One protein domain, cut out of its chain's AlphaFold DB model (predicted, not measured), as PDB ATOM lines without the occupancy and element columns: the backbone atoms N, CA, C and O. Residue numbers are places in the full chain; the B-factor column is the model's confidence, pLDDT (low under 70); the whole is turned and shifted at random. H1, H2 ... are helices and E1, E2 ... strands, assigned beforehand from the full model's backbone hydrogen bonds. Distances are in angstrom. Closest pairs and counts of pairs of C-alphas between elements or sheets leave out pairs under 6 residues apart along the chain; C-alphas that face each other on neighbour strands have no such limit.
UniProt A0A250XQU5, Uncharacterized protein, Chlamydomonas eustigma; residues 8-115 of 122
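Overview. This is residues 8 to 115 of the 122 residues of an uncharacterized protein of Chlamydomonas eustigma (UniProt A0A250XQU5). Two lobes lie one after the other along a long axis: the larger is a four-stranded antiparallel sheet with H2 and H3 packed side by side over one face, and the smaller is a loose group of the little hairpin E1 and E2 with the helices H1 and H4. The chain passes from the small lobe into the sheet through residues 28 to 29 and returns through residues 101 to 102 to H4, which touches H1 and has the hairpin's strand E1 close beside it. The printed part has 108 residues with four named helices and six named strands, in the order E1 E2 H1 E3 H2 E4 E5 H3 E6 H4, and its class is mixed, helices and strands. The large sheet runs E4, E5, E3, E6. The whole is only just compact, close to loose, with a radius of gyration of the C-alphas of 15.2 A, and it is elongated, spanning 47 by 27 by 20 A.

Arrangement. E1, residues 8 to 10, and E2, residues 13 to 17, form an antiparallel hairpin at 159 degrees, with N 8 and O 16 within hydrogen-bond range at 2.8 A. H1, residues 20 to 27, is not on the large sheet. E3, residues 30 to 36, is the first strand of that sheet along the chain and an inner strand. H2, residues 42 to 52, is on the sheet at a height of 9.5 A, over E5, residues 65 to 71, and only just over E3, on which 3 of its C-alphas fall. It runs along the strands, at 12 degrees to E5 on the local plane. E4, residues 57 to 62, is an edge strand and forms a hairpin with E5; N 59 and O 67 are 2.8 A apart. E5 and E3 are antiparallel at 160 degrees, with N 68 and O 33 at 2.8 A. H3, residues 77 to 90, is on the same face as H2 at a height of 10.2 A, over E3 and along it at 16 degrees on the local plane; the helices on one face of the sheet make two layers. H2 and H3 touch, their closest C-alphas being those of Met 52 and Ala 83 at 7.2 A; they run opposite ways at a tilt of 37 degrees, only just steep. E6, residues 95 to 100, is the other edge strand, antiparallel to E3 at 169 degrees, with N 34 and O 97 at 2.9 A. E3, H2, E4 and E5, H3, E6 are split strand-helix-strand units, two strands running the same way with another strand between them in the sheet, and both crossovers are right-handed. H4, residues 103 to 114, only grazes the sheet, with residues 105 to 112. With residues 103 to 106 alone it touches H1, the closest C-alphas being those of Thr 24 and Leu 103 at 5.5 A; the two run the same way at a steep tilt of 42 degrees. The closest C-alphas of E1 and H4, those of Val 10 and Val 111, are 6.0 A apart, and E2 and H4 are near each other. H1 and H3 are apart. Each O i to N i+4 pair is within hydrogen-bond range in H1, H2 and H4, and 8 of 10 are in H3.

Along the chain. E1 begins at C-alpha 8, (66.663, 111.677, 170.592), and E2 ends at C-alpha 17. H1 is 10.8 A from first to last C-alpha. E3 is 19.5 A long, from C-alpha 30 at (56.671, 96.310, 165.423) to C-alpha 36. H2 is 15.3 A, E4 15.0 A, E5 19.2 A and E6 17.6 A. H3 is the longest helix, 14 residues and 20.6 A. H4 is 16.3 A and ends at C-alpha 114, (72.138, 105.328, 163.270).

Size, cuts and confidence. The two C-alphas farthest apart are those of Gly 12 and Gln 89, at 49.2 A. The printed part has no cut, and its links between named elements are tight. The sheet E4 E5 E3 E6 is twisted, its C-alphas lying up to 4.2 A off the best plane. The mean pLDDT of the printed part is 91.9; residues 114 to 115 are under 70.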
ATOM      1  N   ILE A   8      65.750 112.804 170.802       87.12
ATOM      2  CA  ILE A   8      66.663 111.677 170.592       87.12
ATOM      3  C   ILE A   8      67.807 112.157 169.702       87.12
ATOM      4  O   ILE A   8      67.582 112.554 168.555       87.12
ATOM      5  N   PHE A   9      69.023 112.099 170.241       88.81
ATOM      6  CA  PHE A   9      70.259 112.389 169.526       88.81
ATOM      7  C   PHE A   9      71.006 111.091 169.231       88.81
ATOM      8  O   PHE A   9      71.106 110.228 170.103       88.81
ATOM      9  N   VAL A  10      71.547 110.972 168.021       86.12
ATOM     10  CA  VAL A  10      72.438 109.881 167.611       86.12
ATOM     11  C   VAL A  10      73.638 110.517 166.921       86.12
ATOM     12  O   VAL A  10      73.460 111.385 166.069       86.12
ATOM     13  N   ASP A  11      74.847 110.170 167.363       85.25
ATOM     14  CA  ASP A  11      76.113 110.709 166.838       85.25
ATOM     15  C   ASP A  11      76.151 112.245 166.741       85.25
ATOM     16  O   ASP A  11      76.582 112.841 165.755       85.25
ATOM     17  N   GLY A  12      75.655 112.913 167.789       86.62
ATOM     18  CA  GLY A  12      75.630 114.377 167.888       86.62
ATOM     19  C   GLY A  12      74.568 115.067 167.023       86.62
ATOM     20  O   GLY A  12      74.449 116.290 167.079       86.62
ATOM     21  N   GLN A  13      73.764 114.317 166.267       87.94
ATOM     22  CA  GLN A  13      72.685 114.851 165.439       87.94
ATOM     23  C   GLN A  13      71.316 114.583 166.061       87.94
ATOM     24  O   GLN A  13      71.044 113.497 166.573       87.94
ATOM     25  N   LEU A  14      70.429 115.581 166.008       88.94
ATOM     26  CA  LEU A  14      69.045 115.428 166.448       88.94
ATOM     27  C   LEU A  14      68.273 114.589 165.423       88.94
ATOM     28  O   LEU A  14      68.015 115.047 164.313       88.94
ATOM     29  N   VAL A  15      67.867 113.382 165.816       87.19
ATOM     30  CA  VAL A  15      67.130 112.441 164.958       87.19
ATOM     31  C   VAL A  15      65.621 112.625 165.096       87.19
ATOM     32  O   VAL A  15      64.885 112.570 164.112       87.19
ATOM     33  N   CYS A  16      65.131 112.850 166.317       87.19
ATOM     34  CA  CYS A  16      63.707 113.055 166.570       87.19
ATOM     35  C   CYS A  16      63.467 113.937 167.797       87.19
ATOM     36  O   CYS A  16      64.227 113.879 168.755       87.19
ATOM     37  N   ILE A  17      62.384 114.717 167.797       90.12
ATOM     38  CA  ILE A  17      61.883 115.451 168.963       90.12
ATOM     39  C   ILE A  17      60.353 115.439 168.968       90.12
ATOM     40  O   ILE A  17      59.712 115.727 167.956       90.12
ATOM     41  N   GLY A  18      59.744 115.137 170.108       86.62
ATOM     42  CA  GLY A  18      58.294 114.981 170.214       86.62
ATOM     43  C   GLY A  18      57.886 114.498 171.591       86.62
ATOM     44  O   GLY A  18      58.743 114.185 172.414       86.62
ATOM     45  N   ASN A  19      56.585 114.440 171.863       88.50
ATOM     46  CA  ASN A  19      56.149 113.763 173.083       88.50
ATOM     47  C   ASN A  19      56.351 112.234 172.939       88.50
ATOM     48  O   ASN A  19      56.387 111.719 171.818       88.50
ATOM     49  N   PRO A  20      56.462 111.477 174.046       86.00
ATOM     50  CA  PRO A  20      56.703 110.035 173.994       86.00
ATOM     51  C   PRO A  20      55.738 109.253 173.099       86.00
ATOM     52  O   PRO A  20      56.173 108.335 172.412       86.00
ATOM     53  N   LYS A  21      54.449 109.621 173.077       85.56
ATOM     54  CA  LYS A  21      53.424 108.934 172.276       85.56
ATOM     55  C   LYS A  21      53.603 109.174 170.778       85.56
ATOM     56  O   LYS A  21      53.398 108.261 169.990       85.56
ATOM     57  N   GLU A  22      53.977 110.387 170.380       86.06
ATOM     58  CA  GLU A  22      54.268 110.723 168.982       86.06
ATOM     59  C   GLU A  22      55.498 109.973 168.476       86.06
ATOM     60  O   GLU A  22      55.480 109.426 167.374       86.06
ATOM     61  N   ILE A  23      56.560 109.936 169.289       86.94
ATOM     62  CA  ILE A  23      57.795 109.231 168.944       86.94
ATOM     63  C   ILE A  23      57.509 107.734 168.824       86.94
ATOM     64  O   ILE A  23      57.847 107.133 167.805       86.94
ATOM     65  N   THR A  24      56.839 107.125 169.808       86.94
ATOM     66  CA  THR A  24      56.501 105.703 169.710       86.94
ATOM     67  C   THR A  24      55.601 105.432 168.517       86.94
ATOM     68  O   THR A  24      55.941 104.582 167.711       86.94
ATOM     69  N   HIS A  25      54.529 106.193 168.305       85.75
ATOM     70  CA  HIS A  25      53.650 105.987 167.153       85.75
ATOM     71  C   HIS A  25      54.388 106.050 165.803       85.75
ATOM     72  O   HIS A  25      54.083 105.273 164.903       85.75
ATOM     73  N   ARG A  26      55.384 106.935 165.662       85.38
ATOM     74  CA  ARG A  26      56.153 107.091 164.419       85.38
ATOM     75  C   ARG A  26      57.115 105.932 164.138       85.38
ATOM     76  O   ARG A  26      57.334 105.617 162.972       85.38
ATOM     77  N   TYR A  27      57.709 105.330 165.169       86.31
ATOM     78  CA  TYR A  27      58.810 104.367 165.001       86.31
ATOM     79  C   TYR A  27      58.509 102.949 165.530       86.31
ATOM     80  O   TYR A  27      59.240 102.014 165.204       86.31
ATOM     81  N   ALA A  28      57.430 102.750 166.293       87.81
ATOM     82  CA  ALA A  28      57.006 101.470 166.875       87.81
ATOM     83  C   ALA A  28      56.169 100.615 165.905       87.81
ATOM     84  O   ALA A  28      55.139 100.060 166.281       87.81
ATOM     85  N   GLY A  29      56.601 100.491 164.646       91.00
ATOM     86  CA  GLY A  29      55.954  99.644 163.627       91.00
ATOM     87  C   GLY A  29      56.171  98.133 163.821       91.00
ATOM     88  O   GLY A  29      56.292  97.395 162.841       91.00
ATOM     89  N   TYR A  30      56.332  97.683 165.066       94.00
ATOM     90  CA  TYR A  30      56.671  96.310 165.423       94.00
ATOM     91  C   TYR A  30      56.164  95.951 166.826       94.00
ATOM     92  O   TYR A  30      56.002  96.812 167.694       94.00
ATOM     93  N   LEU A  31      55.944  94.655 167.044       95.75
ATOM     94  CA  LEU A  31      55.716  94.075 168.364       95.75
ATOM     95  C   LEU A  31      57.045  93.611 168.950       95.75
ATOM     96  O   LEU A  31      57.884  93.057 168.242       95.75
ATOM     97  N   VAL A  32      57.211  93.793 170.253       96.38
ATOM     98  CA  VAL A  32      58.319  93.213 171.007       96.38
ATOM     99  C   VAL A  32      57.870  91.849 171.497       96.38
ATOM    100  O   VAL A  32      56.915  91.748 172.266       96.38
ATOM    101  N   PHE A  33      58.538  90.801 171.033       97.69
ATOM    102  CA  PHE A  33      58.246  89.423 171.403       97.69
ATOM    103  C   PHE A  33      59.421  88.810 172.145       97.69
ATOM    104  O   PHE A  33      60.550  88.846 171.663       97.69
ATOM    105  N   THR A  34      59.143  88.192 173.285       97.88
ATOM    106  CA  THR A  34      60.134  87.480 174.087       97.88
ATOM    107  C   THR A  34      59.691  86.040 174.259       97.88
ATOM    108  O   THR A  34      58.522  85.776 174.528       97.88
ATOM    109  N   ILE A  35      60.622  85.100 174.137       97.88
ATOM    110  CA  ILE A  35      60.388  83.689 174.436       97.88
ATOM    111  C   ILE A  35      61.590  83.092 175.155       97.88
ATOM    112  O   ILE A  35      62.728  83.248 174.720       97.88
ATOM    113  N   THR A  36      61.322  82.364 176.229       98.06
ATOM    114  CA  THR A  36      62.315  81.655 177.029       98.06
ATOM    115  C   THR A  36      62.092  80.162 176.882       98.06
ATOM    116  O   THR A  36      61.005  79.642 177.150       98.06
ATOM    117  N   VAL A  37      63.127  79.449 176.450       97.25
ATOM    118  CA  VAL A  37      63.095  77.994 176.265       97.25
ATOM    119  C   VAL A  37      64.285  77.340 176.962       97.25
ATOM    120  O   VAL A  37      65.300  78.004 177.181       97.25
ATOM    121  N   PRO A  38      64.214  76.037 177.295       95.69
ATOM    122  CA  PRO A  38      65.368  75.329 177.833       95.69
ATOM    123  C   PRO A  38      66.583  75.432 176.902       95.69
ATOM    124  O   PRO A  38      66.443  75.437 175.670       95.69
ATOM    125  N   LEU A  39      67.783  75.468 177.488       91.00
ATOM    126  CA  LEU A  39      69.035  75.501 176.731       91.00
ATOM    127  C   LEU A  39      69.081  74.355 175.703       91.00
ATOM    128  O   LEU A  39      68.628  73.238 175.955       91.00
ATOM    129  N   GLY A  40      69.576  74.654 174.499       87.88
ATOM    130  CA  GLY A  40      69.597  73.714 173.370       87.88
ATOM    131  C   GLY A  40      68.288  73.611 172.573       87.88
ATOM    132  O   GLY A  40      68.263  72.954 171.532       87.88
ATOM    133  N   LYS A  41      67.199  74.275 172.991       89.81
ATOM    134  CA  LYS A  41      65.929  74.320 172.235       89.81
ATOM    135  C   LYS A  41      65.688  75.632 171.479       89.81
ATOM    136  O   LYS A  41      64.691  75.736 170.762       89.81
ATOM    137  N   THR A  42      66.607  76.598 171.556       93.62
ATOM    138  CA  THR A  42      66.474  77.916 170.901       93.62
ATOM    139  C   THR A  42      66.297  77.803 169.389       93.62
ATOM    140  O   THR A  42      65.497  78.529 168.814       93.62
ATOM    141  N   SER A  43      66.934  76.825 168.739       94.06
ATOM    142  CA  SER A  43      66.817  76.613 167.285       94.06
ATOM    143  C   SER A  43      65.375  76.423 166.801       94.06
ATOM    144  O   SER A  43      65.016  76.913 165.732       94.06
ATOM    145  N   LYS A  44      64.530  75.726 167.570       92.62
ATOM    146  CA  LYS A  44      63.126  75.504 167.194       92.62
ATOM    147  C   LYS A  44      62.292  76.773 167.380       92.62
ATOM    148  O   LYS A  44      61.502  77.101 166.500       92.62
ATOM    149  N   ALA A  45      62.529  77.509 168.467       94.06
ATOM    150  CA  ALA A  45      61.909  78.812 168.700       94.06
ATOM    151  C   ALA A  45      62.282  79.823 167.600       94.06
ATOM    152  O   ALA A  45      61.398  80.462 167.039       94.06
ATOM    153  N   LYS A  46      63.564  79.885 167.211       96.00
ATOM    154  CA  LYS A  46      64.059  80.732 166.112       96.00
ATOM    155  C   LYS A  46      63.316  80.465 164.797       96.00
ATOM    156  O   LYS A  46      62.861  81.405 164.154       96.00
ATOM    157  N   ARG A  47      63.137  79.190 164.426       94.94
ATOM    158  CA  ARG A  47      62.404  78.804 163.205       94.94
ATOM    159  C   ARG A  47      60.931  79.200 163.252       94.94
ATOM    160  O   ARG A  47      60.409  79.669 162.248       94.94
ATOM    161  N   LEU A  48      60.271  79.031 164.402       92.56
ATOM    162  CA  LEU A  48      58.882  79.464 164.559       92.56
ATOM    163  C   LEU A  48      58.763  80.977 164.358       92.56
ATOM    164  O   LEU A  48      57.922  81.425 163.583       92.56
ATOM    165  N   VAL A  49      59.621  81.754 165.022       95.06
ATOM    166  CA  VAL A  49      59.596  83.215 164.907       95.06
ATOM    167  C   VAL A  49      59.830  83.659 163.465       95.06
ATOM    168  O   VAL A  49      59.078  84.487 162.967       95.06
ATOM    169  N   GLN A  50      60.782  83.042 162.761       94.88
ATOM    170  CA  GLN A  50      61.016  83.306 161.337       94.88
ATOM    171  C   GLN A  50      59.810  82.956 160.458       94.88
ATOM    172  O   GLN A  50      59.521  83.680 159.513       94.88
ATOM    173  N   SER A  51      59.087  81.870 160.757       92.94
ATOM    174  CA  SER A  51      57.866  81.523 160.013       92.94
ATOM    175  C   SER A  51      56.710  82.490 160.277       92.94
ATOM    176  O   SER A  51      55.896  82.730 159.393       92.94
ATOM    177  N   MET A  52      56.656  83.053 161.484       92.38
ATOM    178  CA  MET A  52      55.632  83.999 161.914       92.38
ATOM    179  C   MET A  52      55.892  85.413 161.377       92.38
ATOM    180  O   MET A  52      54.965  86.076 160.933       92.38
ATOM    181  N   SER A  53      57.141  85.880 161.417       95.44
ATOM    182  CA  SER A  53      57.573  87.164 160.864       95.44
ATOM    183  C   SER A  53      58.906  86.966 160.138       95.44
ATOM    184  O   SER A  53      59.960  86.934 160.785       95.44
ATOM    185  N   PRO A  54      58.885  86.818 158.799       94.25
ATOM    186  CA  PRO A  54      60.097  86.621 158.006       94.25
ATOM    187  C   PRO A  54      61.103  87.764 158.142       94.25
ATOM    188  O   PRO A  54      62.306  87.529 158.055       94.25
ATOM    189  N   HIS A  55      60.624  88.984 158.404       94.38
ATOM    190  CA  HIS A  55      61.457  90.165 158.620       94.38
ATOM    191  C   HIS A  55      61.758  90.415 160.107       94.38
ATOM    192  O   HIS A  55      62.174  91.514 160.476       94.38
ATOM    193  N   SER A  56      61.545  89.427 160.980       94.50
ATOM    194  CA  SER A  56      61.839  89.577 162.405       94.50
ATOM    195  C   SER A  56      63.324  89.821 162.660       94.50
ATOM    196  O   SER A  56      64.204  89.225 162.038       94.50
ATOM    197  N   SER A  57      63.609  90.692 163.624       93.62
ATOM    198  CA  SER A  57      64.975  91.020 164.030       93.62
ATOM    199  C   SER A  57      65.230  90.523 165.446       93.62
ATOM    200  O   SER A  57      64.561  90.966 166.376       93.62
ATOM    201  N   LEU A  58      66.197  89.618 165.626       94.88
ATOM    202  CA  LEU A  58      66.661  89.213 166.957       94.88
ATOM    203  C   LEU A  58      67.399  90.399 167.594       94.88
ATOM    204  O   LEU A  58      68.387  90.881 167.040       94.88
ATOM    205  N   THR A  59      66.903  90.891 168.728       92.38
ATOM    206  CA  THR A  59      67.489  92.039 169.437       92.38
ATOM    207  C   THR A  59      68.447  91.616 170.542       92.38
ATOM    208  O   THR A  59      69.449  92.295 170.737       92.38
ATOM    209  N   TYR A  60      68.194  90.490 171.215       89.50
ATOM    210  CA  TYR A  60      69.177  89.820 172.070       89.50
ATOM    211  C   TYR A  60      68.861  88.329 172.249       89.50
ATOM    212  O   TYR A  60      67.715  87.891 172.104       89.50
ATOM    213  N   GLU A  61      69.880  87.560 172.637       95.38
ATOM    214  CA  GLU A  61      69.777  86.164 173.066       95.38
ATOM    215  C   GLU A  61      70.642  85.942 174.310       95.38
ATOM    216  O   GLU A  61      71.852  86.133 174.269       95.38
ATOM    217  N   VAL A  62      70.029  85.537 175.424       94.38
ATOM    218  CA  VAL A  62      70.756  85.266 176.673       94.38
ATOM    219  C   VAL A  62      70.043  84.196 177.489       94.38
ATOM    220  O   VAL A  62      68.831  84.249 177.674       94.38
ATOM    221  N   GLY A  63      70.779  83.186 177.961       94.25
ATOM    222  CA  GLY A  63      70.235  82.164 178.866       94.25
ATOM    223  C   GLY A  63      69.025  81.382 178.327       94.25
ATOM    224  O   GLY A  63      68.208  80.918 179.113       94.25
ATOM    225  N   GLY A  64      68.880  81.249 177.003       94.69
ATOM    226  CA  GLY A  64      67.708  80.616 176.376       94.69
ATOM    227  C   GLY A  64      66.506  81.545 176.168       94.69
ATOM    228  O   GLY A  64      65.508  81.117 175.586       94.69
ATOM    229  N   THR A  65      66.611  82.808 176.587       97.25
ATOM    230  CA  THR A  65      65.661  83.883 176.291       97.25
ATOM    231  C   THR A  65      66.041  84.555 174.980       97.25
ATOM    232  O   THR A  65      67.162  85.036 174.824       97.25
ATOM    233  N   LEU A  66      65.096  84.610 174.051       97.62
ATOM    234  CA  LEU A  66      65.211  85.297 172.772       97.62
ATOM    235  C   LEU A  66      64.248  86.477 172.766       97.62
ATOM    236  O   LEU A  66      63.074  86.295 173.094       97.62
ATOM    237  N   LYS A  67      64.720  87.652 172.350       96.81
ATOM    238  CA  LYS A  67      63.864  88.816 172.112       96.81
ATOM    239  C   LYS A  67      63.911  89.233 170.656       96.81
ATOM    240  O   LYS A  67      64.977  89.285 170.047       96.81
ATOM    241  N   TYR A  68      62.743  89.545 170.118       96.75
ATOM    242  CA  TYR A  68      62.535  89.880 168.726       96.75
ATOM    243  C   TYR A  68      61.720  91.148 168.560       96.75
ATOM    244  O   TYR A  68      60.742  91.368 169.274       96.75
ATOM    245  N   ASP A  69      62.068  91.895 167.521       95.69
ATOM    246  CA  ASP A  69      61.154  92.825 166.879       95.69
ATOM    247  C   ASP A  69      60.392  92.055 165.795       95.69
ATOM    248  O   ASP A  69      60.991  91.596 164.818       95.69
ATOM    249  N   LEU A  70      59.081  91.899 165.962       96.50
ATOM    250  CA  LEU A  70      58.192  91.313 164.960       96.50
ATOM    251  C   LEU A  70      57.536  92.431 164.162       96.50
ATOM    252  O   LEU A  70      56.784  93.235 164.717       96.50
ATOM    253  N   HIS A  71      57.807  92.496 162.864       94.19
ATOM    254  CA  HIS A  71      57.281  93.573 162.038       94.19
ATOM    255  C   HIS A  71      55.758  93.453 161.915       94.19
ATOM    256  O   HIS A  71      55.242  92.411 161.514       94.19
ATOM    257  N   SER A  72      55.029  94.532 162.218       90.88
ATOM    258  CA  SER A  72      53.556  94.518 162.215       90.88
ATOM    259  C   SER A  72      52.944  94.283 160.829       90.88
ATOM    260  O   SER A  72      51.763  93.971 160.730       90.88
ATOM    261  N   GLN A  73      53.742  94.423 159.763       91.75
ATOM    262  CA  GLN A  73      53.356  94.059 158.396       91.75
ATOM    263  C   GLN A  73      53.346  92.537 158.161       91.75
ATOM    264  O   GLN A  73      52.642  92.070 157.271       91.75
ATOM    265  N   ASP A  74      54.119  91.778 158.943       91.38
ATOM    266  CA  ASP A  74      54.227  90.326 158.797       91.38
ATOM    267  C   ASP A  74      53.227  89.600 159.696       91.38
ATOM    268  O   ASP A  74      52.660  88.580 159.313       91.38
ATOM    269  N   VAL A  75      53.041  90.107 160.920       94.19
ATOM    270  CA  VAL A  75      52.292  89.405 161.957       94.19
ATOM    271  C   VAL A  75      51.433  90.346 162.790       94.19
ATOM    272  O   VAL A  75      51.867  91.389 163.279       94.19
ATOM    273  N   MET A  76      50.192  89.913 162.998       94.12
ATOM    274  CA  MET A  76      49.274  90.502 163.965       94.12
ATOM    275  C   MET A  76      49.363  89.776 165.306       94.12
ATOM    276  O   MET A  76      49.707  88.598 165.370       94.12
ATOM    277  N   LEU A  77      48.950  90.449 166.382       94.69
ATOM    278  CA  LEU A  77      48.948  89.882 167.732       94.69
ATOM    279  C   LEU A  77      48.272  88.497 167.806       94.69
ATOM    280  O   LEU A  77      48.799  87.596 168.451       94.69
ATOM    281  N   SER A  78      47.151  88.301 167.105       95.38
ATOM    282  CA  SER A  78      46.453  87.008 167.019       95.38
ATOM    283  C   SER A  78      47.332  85.883 166.460       95.38
ATOM    284  O   SER A  78      47.322  84.783 167.009       95.38
ATOM    285  N   GLY A  79      48.137  86.167 165.432       95.00
ATOM    286  CA  GLY A  79      49.074  85.203 164.850       95.00
ATOM    287  C   GLY A  79      50.169  84.783 165.831       95.00
ATOM    288  O   GLY A  79      50.558  83.618 165.855       95.00
ATOM    289  N   VAL A  80      50.601  85.690 166.717       96.81
ATOM    290  CA  VAL A  80      51.538  85.352 167.803       96.81
ATOM    291  C   VAL A  80      50.912  84.355 168.775       96.81
ATOM    292  O   VAL A  80      51.536  83.351 169.121       96.81
ATOM    293  N   PHE A  81      49.665  84.589 169.195       96.69
ATOM    294  CA  PHE A  81      48.955  83.667 170.086       96.69
ATOM    295  C   PHE A  81      48.759  82.284 169.454       96.69
ATOM    296  O   PHE A  81      48.979  81.273 170.124       96.69
ATOM    297  N   GLU A  82      48.396  82.227 168.173       95.69
ATOM    298  CA  GLU A  82      48.231  80.968 167.441       95.69
ATOM    299  C   GLU A  82      49.553  80.192 167.334       95.69
ATOM    300  O   GLU A  82      49.618  79.017 167.708       95.69
ATOM    301  N   ALA A  83      50.633  80.864 166.924       95.06
ATOM    302  CA  ALA A  83      51.962  80.265 166.828       95.06
ATOM    303  C   ALA A  83      52.435  79.703 168.178       95.06
ATOM    304  O   ALA A  83      52.972  78.592 168.246       95.06
ATOM    305  N   MET A  84      52.189  80.427 169.272       96.62
ATOM    306  CA  MET A  84      52.548  79.976 170.616       96.62
ATOM    307  C   MET A  84      51.698  78.805 171.103       96.62
ATOM    308  O   MET A  84      52.222  77.928 171.793       96.62
ATOM    309  N   ASN A  85      50.418  78.755 170.732       95.38
ATOM    310  CA  ASN A  85      49.560  77.616 171.041       95.38
ATOM    311  C   ASN A  85      50.084  76.332 170.377       95.38
ATOM    312  O   ASN A  85      50.198  75.298 171.033       95.38
ATOM    313  N   ILE A  86      50.499  76.423 169.110       93.00
ATOM    314  CA  ILE A  86      51.101  75.303 168.375       93.00
ATOM    315  C   ILE A  86      52.456  74.924 168.987       93.00
ATOM    316  O   ILE A  86      52.706  73.749 169.252       93.00
ATOM    317  N   LEU A  87      53.338  75.890 169.262       93.75
ATOM    318  CA  LEU A  87      54.685  75.601 169.765       93.75
ATOM    319  C   LEU A  87      54.667  74.867 171.108       93.75
ATOM    320  O   LEU A  87      55.437  73.921 171.294       93.75
ATOM    321  N   LYS A  88      53.777  75.273 172.019       94.81
ATOM    322  CA  LYS A  88      53.626  74.653 173.344       94.81
ATOM    323  C   LYS A  88      53.224  73.179 173.273       94.81
ATOM    324  O   LYS A  88      53.574  72.422 174.171       94.81
ATOM    325  N   GLN A  89      52.553  72.747 172.204       94.38
ATOM    326  CA  GLN A  89      52.249  71.328 171.980       94.38
ATOM    327  C   GLN A  89      53.476  70.524 171.530       94.38
ATOM    328  O   GLN A  89      53.496  69.302 171.643       94.38
ATOM    329  N   GLN A  90      54.508  71.193 171.009       92.81
ATOM    330  CA  GLN A  90      55.651  70.534 170.386       92.81
ATOM    331  C   GLN A  90      56.964  70.661 171.171       92.81
ATOM    332  O   GLN A  90      57.963  70.047 170.775       92.81
ATOM    333  N   MET A  91      57.026  71.519 172.192       93.38
ATOM    334  CA  MET A  91      58.170  71.661 173.094       93.38
ATOM    335  C   MET A  91      57.811  72.428 174.371       93.38
ATOM    336  O   MET A  91      56.846  73.184 174.410       93.38
ATOM    337  N   VAL A  92      58.658  72.282 175.392       94.75
ATOM    338  CA  VAL A  92      58.569  73.069 176.626       94.75
ATOM    339  C   VAL A  92      58.965  74.520 176.348       94.75
ATOM    340  O   VAL A  92      60.072  74.788 175.876       94.75
ATOM    341  N   VAL A  93      58.064  75.438 176.683       96.69
ATOM    342  CA  VAL A  93      58.300  76.884 176.745       96.69
ATOM    343  C   VAL A  93      58.290  77.270 178.221       96.69
ATOM    344  O   VAL A  93      57.336  76.938 178.919       96.69
ATOM    345  N   ILE A  94      59.355  77.920 178.693       97.38
ATOM    346  CA  ILE A  94      59.488  78.351 180.094       97.38
ATOM    347  C   ILE A  94      58.646  79.604 180.321       97.38
ATOM    348  O   ILE A  94      57.860  79.653 181.260       97.38
ATOM    349  N   ASP A  95      58.795  80.589 179.438       97.50
ATOM    350  CA  ASP A  95      58.047  81.842 179.483       97.50
ATOM    351  C   ASP A  95      57.953  82.457 178.082       97.50
ATOM    352  O   ASP A  95      58.723  82.100 177.187       97.50
ATOM    353  N   TRP A  96      56.993  83.351 177.869       97.75
ATOM    354  CA  TRP A  96      56.900  84.161 176.660       97.75
ATOM    355  C   TRP A  96      56.004  85.381 176.884       97.75
ATOM    356  O   TRP A  96      55.067  85.352 177.681       97.75
ATOM    357  N   GLY A  97      56.246  86.436 176.115       97.62
ATOM    358  CA  GLY A  97      55.461  87.659 176.163       97.62
ATOM    359  C   GLY A  97      55.468  88.388 174.830       97.62
ATOM    360  O   GLY A  97      56.377  88.229 174.017       97.62
ATOM    361  N   VAL A  98      54.434  89.193 174.611       97.25
ATOM    362  CA  VAL A  98      54.330  90.084 173.459       97.25
ATOM    363  C   VAL A  98      53.744  91.417 173.899       97.25
ATOM    364  O   VAL A  98      52.781  91.457 174.666       97.25
ATOM    365  N   SER A  99      54.328  92.513 173.432       95.38
ATOM    366  CA  SER A  99      53.886  93.868 173.754       95.38
ATOM    367  C   SER A  99      54.130  94.829 172.593       95.38
ATOM    368  O   SER A  99      54.869  94.539 171.652       95.38
ATOM    369  N   ASN A 100      53.497  95.999 172.657       93.25
ATOM    370  CA  ASN A 100      53.871  97.119 171.797       93.25
ATOM    371  C   ASN A 100      55.235  97.667 172.235       93.25
ATOM    372  O   ASN A 100      55.549  97.662 173.430       93.25
ATOM    373  N   ALA A 101      56.020  98.188 171.291       93.31
ATOM    374  CA  ALA A 101      57.302  98.802 171.619       93.31
ATOM    375  C   ALA A 101      57.127 100.042 172.517       93.31
ATOM    376  O   ALA A 101      56.211 100.851 172.338       93.31
ATOM    377  N   THR A 102      58.022 100.195 173.494       92.06
ATOM    378  CA  THR A 102      58.074 101.366 174.379       92.06
ATOM    379  C   THR A 102      58.936 102.474 173.764       92.06
ATOM    380  O   THR A 102      59.581 102.282 172.732       92.06
ATOM    381  N   LEU A 103      58.981 103.651 174.401       90.06
ATOM    382  CA  LEU A 103      59.902 104.715 173.983       90.06
ATOM    383  C   LEU A 103      61.369 104.266 174.078       90.06
ATOM    384  O   LEU A 103      62.171 104.637 173.229       90.06
ATOM    385  N   GLU A 104      61.704 103.460 175.086       89.94
ATOM    386  CA  GLU A 104      63.044 102.896 175.269       89.94
ATOM    387  C   GLU A 104      63.421 101.961 174.114       89.94
ATOM    388  O   GLU A 104      64.494 102.103 173.537       89.94
ATOM    389  N   GLU A 105      62.515 101.073 173.703       91.69
ATOM    390  CA  GLU A 105      62.739 100.184 172.554       91.69
ATOM    391  C   GLU A 105      62.943 100.973 171.260       91.69
ATOM    392  O   GLU A 105      63.846 100.678 170.477       91.69
ATOM    393  N   VAL A 106      62.132 102.014 171.050       91.19
ATOM    394  CA  VAL A 106      62.274 102.914 169.901       91.19
ATOM    395  C   VAL A 106      63.615 103.639 169.933       91.19
ATOM    396  O   VAL A 106      64.283 103.729 168.904       91.19
ATOM    397  N   PHE A 107      64.038 104.125 171.101       89.75
ATOM    398  CA  PHE A 107      65.346 104.746 171.272       89.75
ATOM    399  C   PHE A 107      66.479 103.771 170.923       89.75
ATOM    400  O   PHE A 107      67.309 104.092 170.073       89.75
ATOM    401  N   LEU A 108      66.478 102.561 171.495       89.31
ATOM    402  CA  LEU A 108      67.484 101.533 171.214       89.31
ATOM    403  C   LEU A 108      67.533 101.177 169.725       89.31
ATOM    404  O   LEU A 108      68.614 101.026 169.155       89.31
ATOM    405  N   LYS A 109      66.375 101.085 169.066       88.81
ATOM    406  CA  LYS A 109      66.295 100.829 167.626       88.81
ATOM    407  C   LYS A 109      66.911 101.960 166.804       88.81
ATOM    408  O   LYS A 109      67.726 101.679 165.930       88.81
ATOM    409  N   LEU A 110      66.572 103.216 167.098       87.88
ATOM    410  CA  LEU A 110      67.119 104.385 166.398       87.88
ATOM    411  C   LEU A 110      68.639 104.485 166.555       87.88
ATOM    412  O   LEU A 110      69.339 104.729 165.575       87.88
ATOM    413  N   VAL A 111      69.152 104.232 167.759       87.75
ATOM    414  CA  VAL A 111      70.593 104.224 168.040       87.75
ATOM    415  C   VAL A 111      71.311 103.106 167.270       87.75
ATOM    416  O   VAL A 111      72.351 103.348 166.658       87.75
ATOM    417  N   ARG A 112      70.734 101.895 167.221       84.31
ATOM    418  CA  ARG A 112      71.279 100.770 166.435       84.31
ATOM    419  C   ARG A 112      71.259 101.039 164.928       84.31
ATOM    420  O   ARG A 112      72.183 100.639 164.230       84.31
ATOM    421  N   SER A 113      70.221 101.704 164.417       79.38
ATOM    422  CA  SER A 113      70.114 102.065 162.995       79.38
ATOM    423  C   SER A 113      71.023 103.230 162.592       79.38
ATOM    424  O   SER A 113      71.390 103.325 161.426       79.38
ATOM    425  N   GLY A 114      71.368 104.114 163.534       68.19
ATOM    426  CA  GLY A 114      72.138 105.328 163.270       68.19
ATOM    427  C   GLY A 114      73.657 105.161 163.225       68.19
ATOM    428  O   GLY A 114      74.311 106.074 162.743       68.19
ATOM    429  N   GLY A 115      74.215 104.011 163.629       52.44
ATOM    430  CA  GLY A 115      75.644 103.735 163.427       52.44
ATOM    431  C   GLY A 115      76.440 103.239 164.630       52.44
ATOM    432  O   GLY A 115      77.650 103.055 164.487       52.44
TER     433      GLY A 115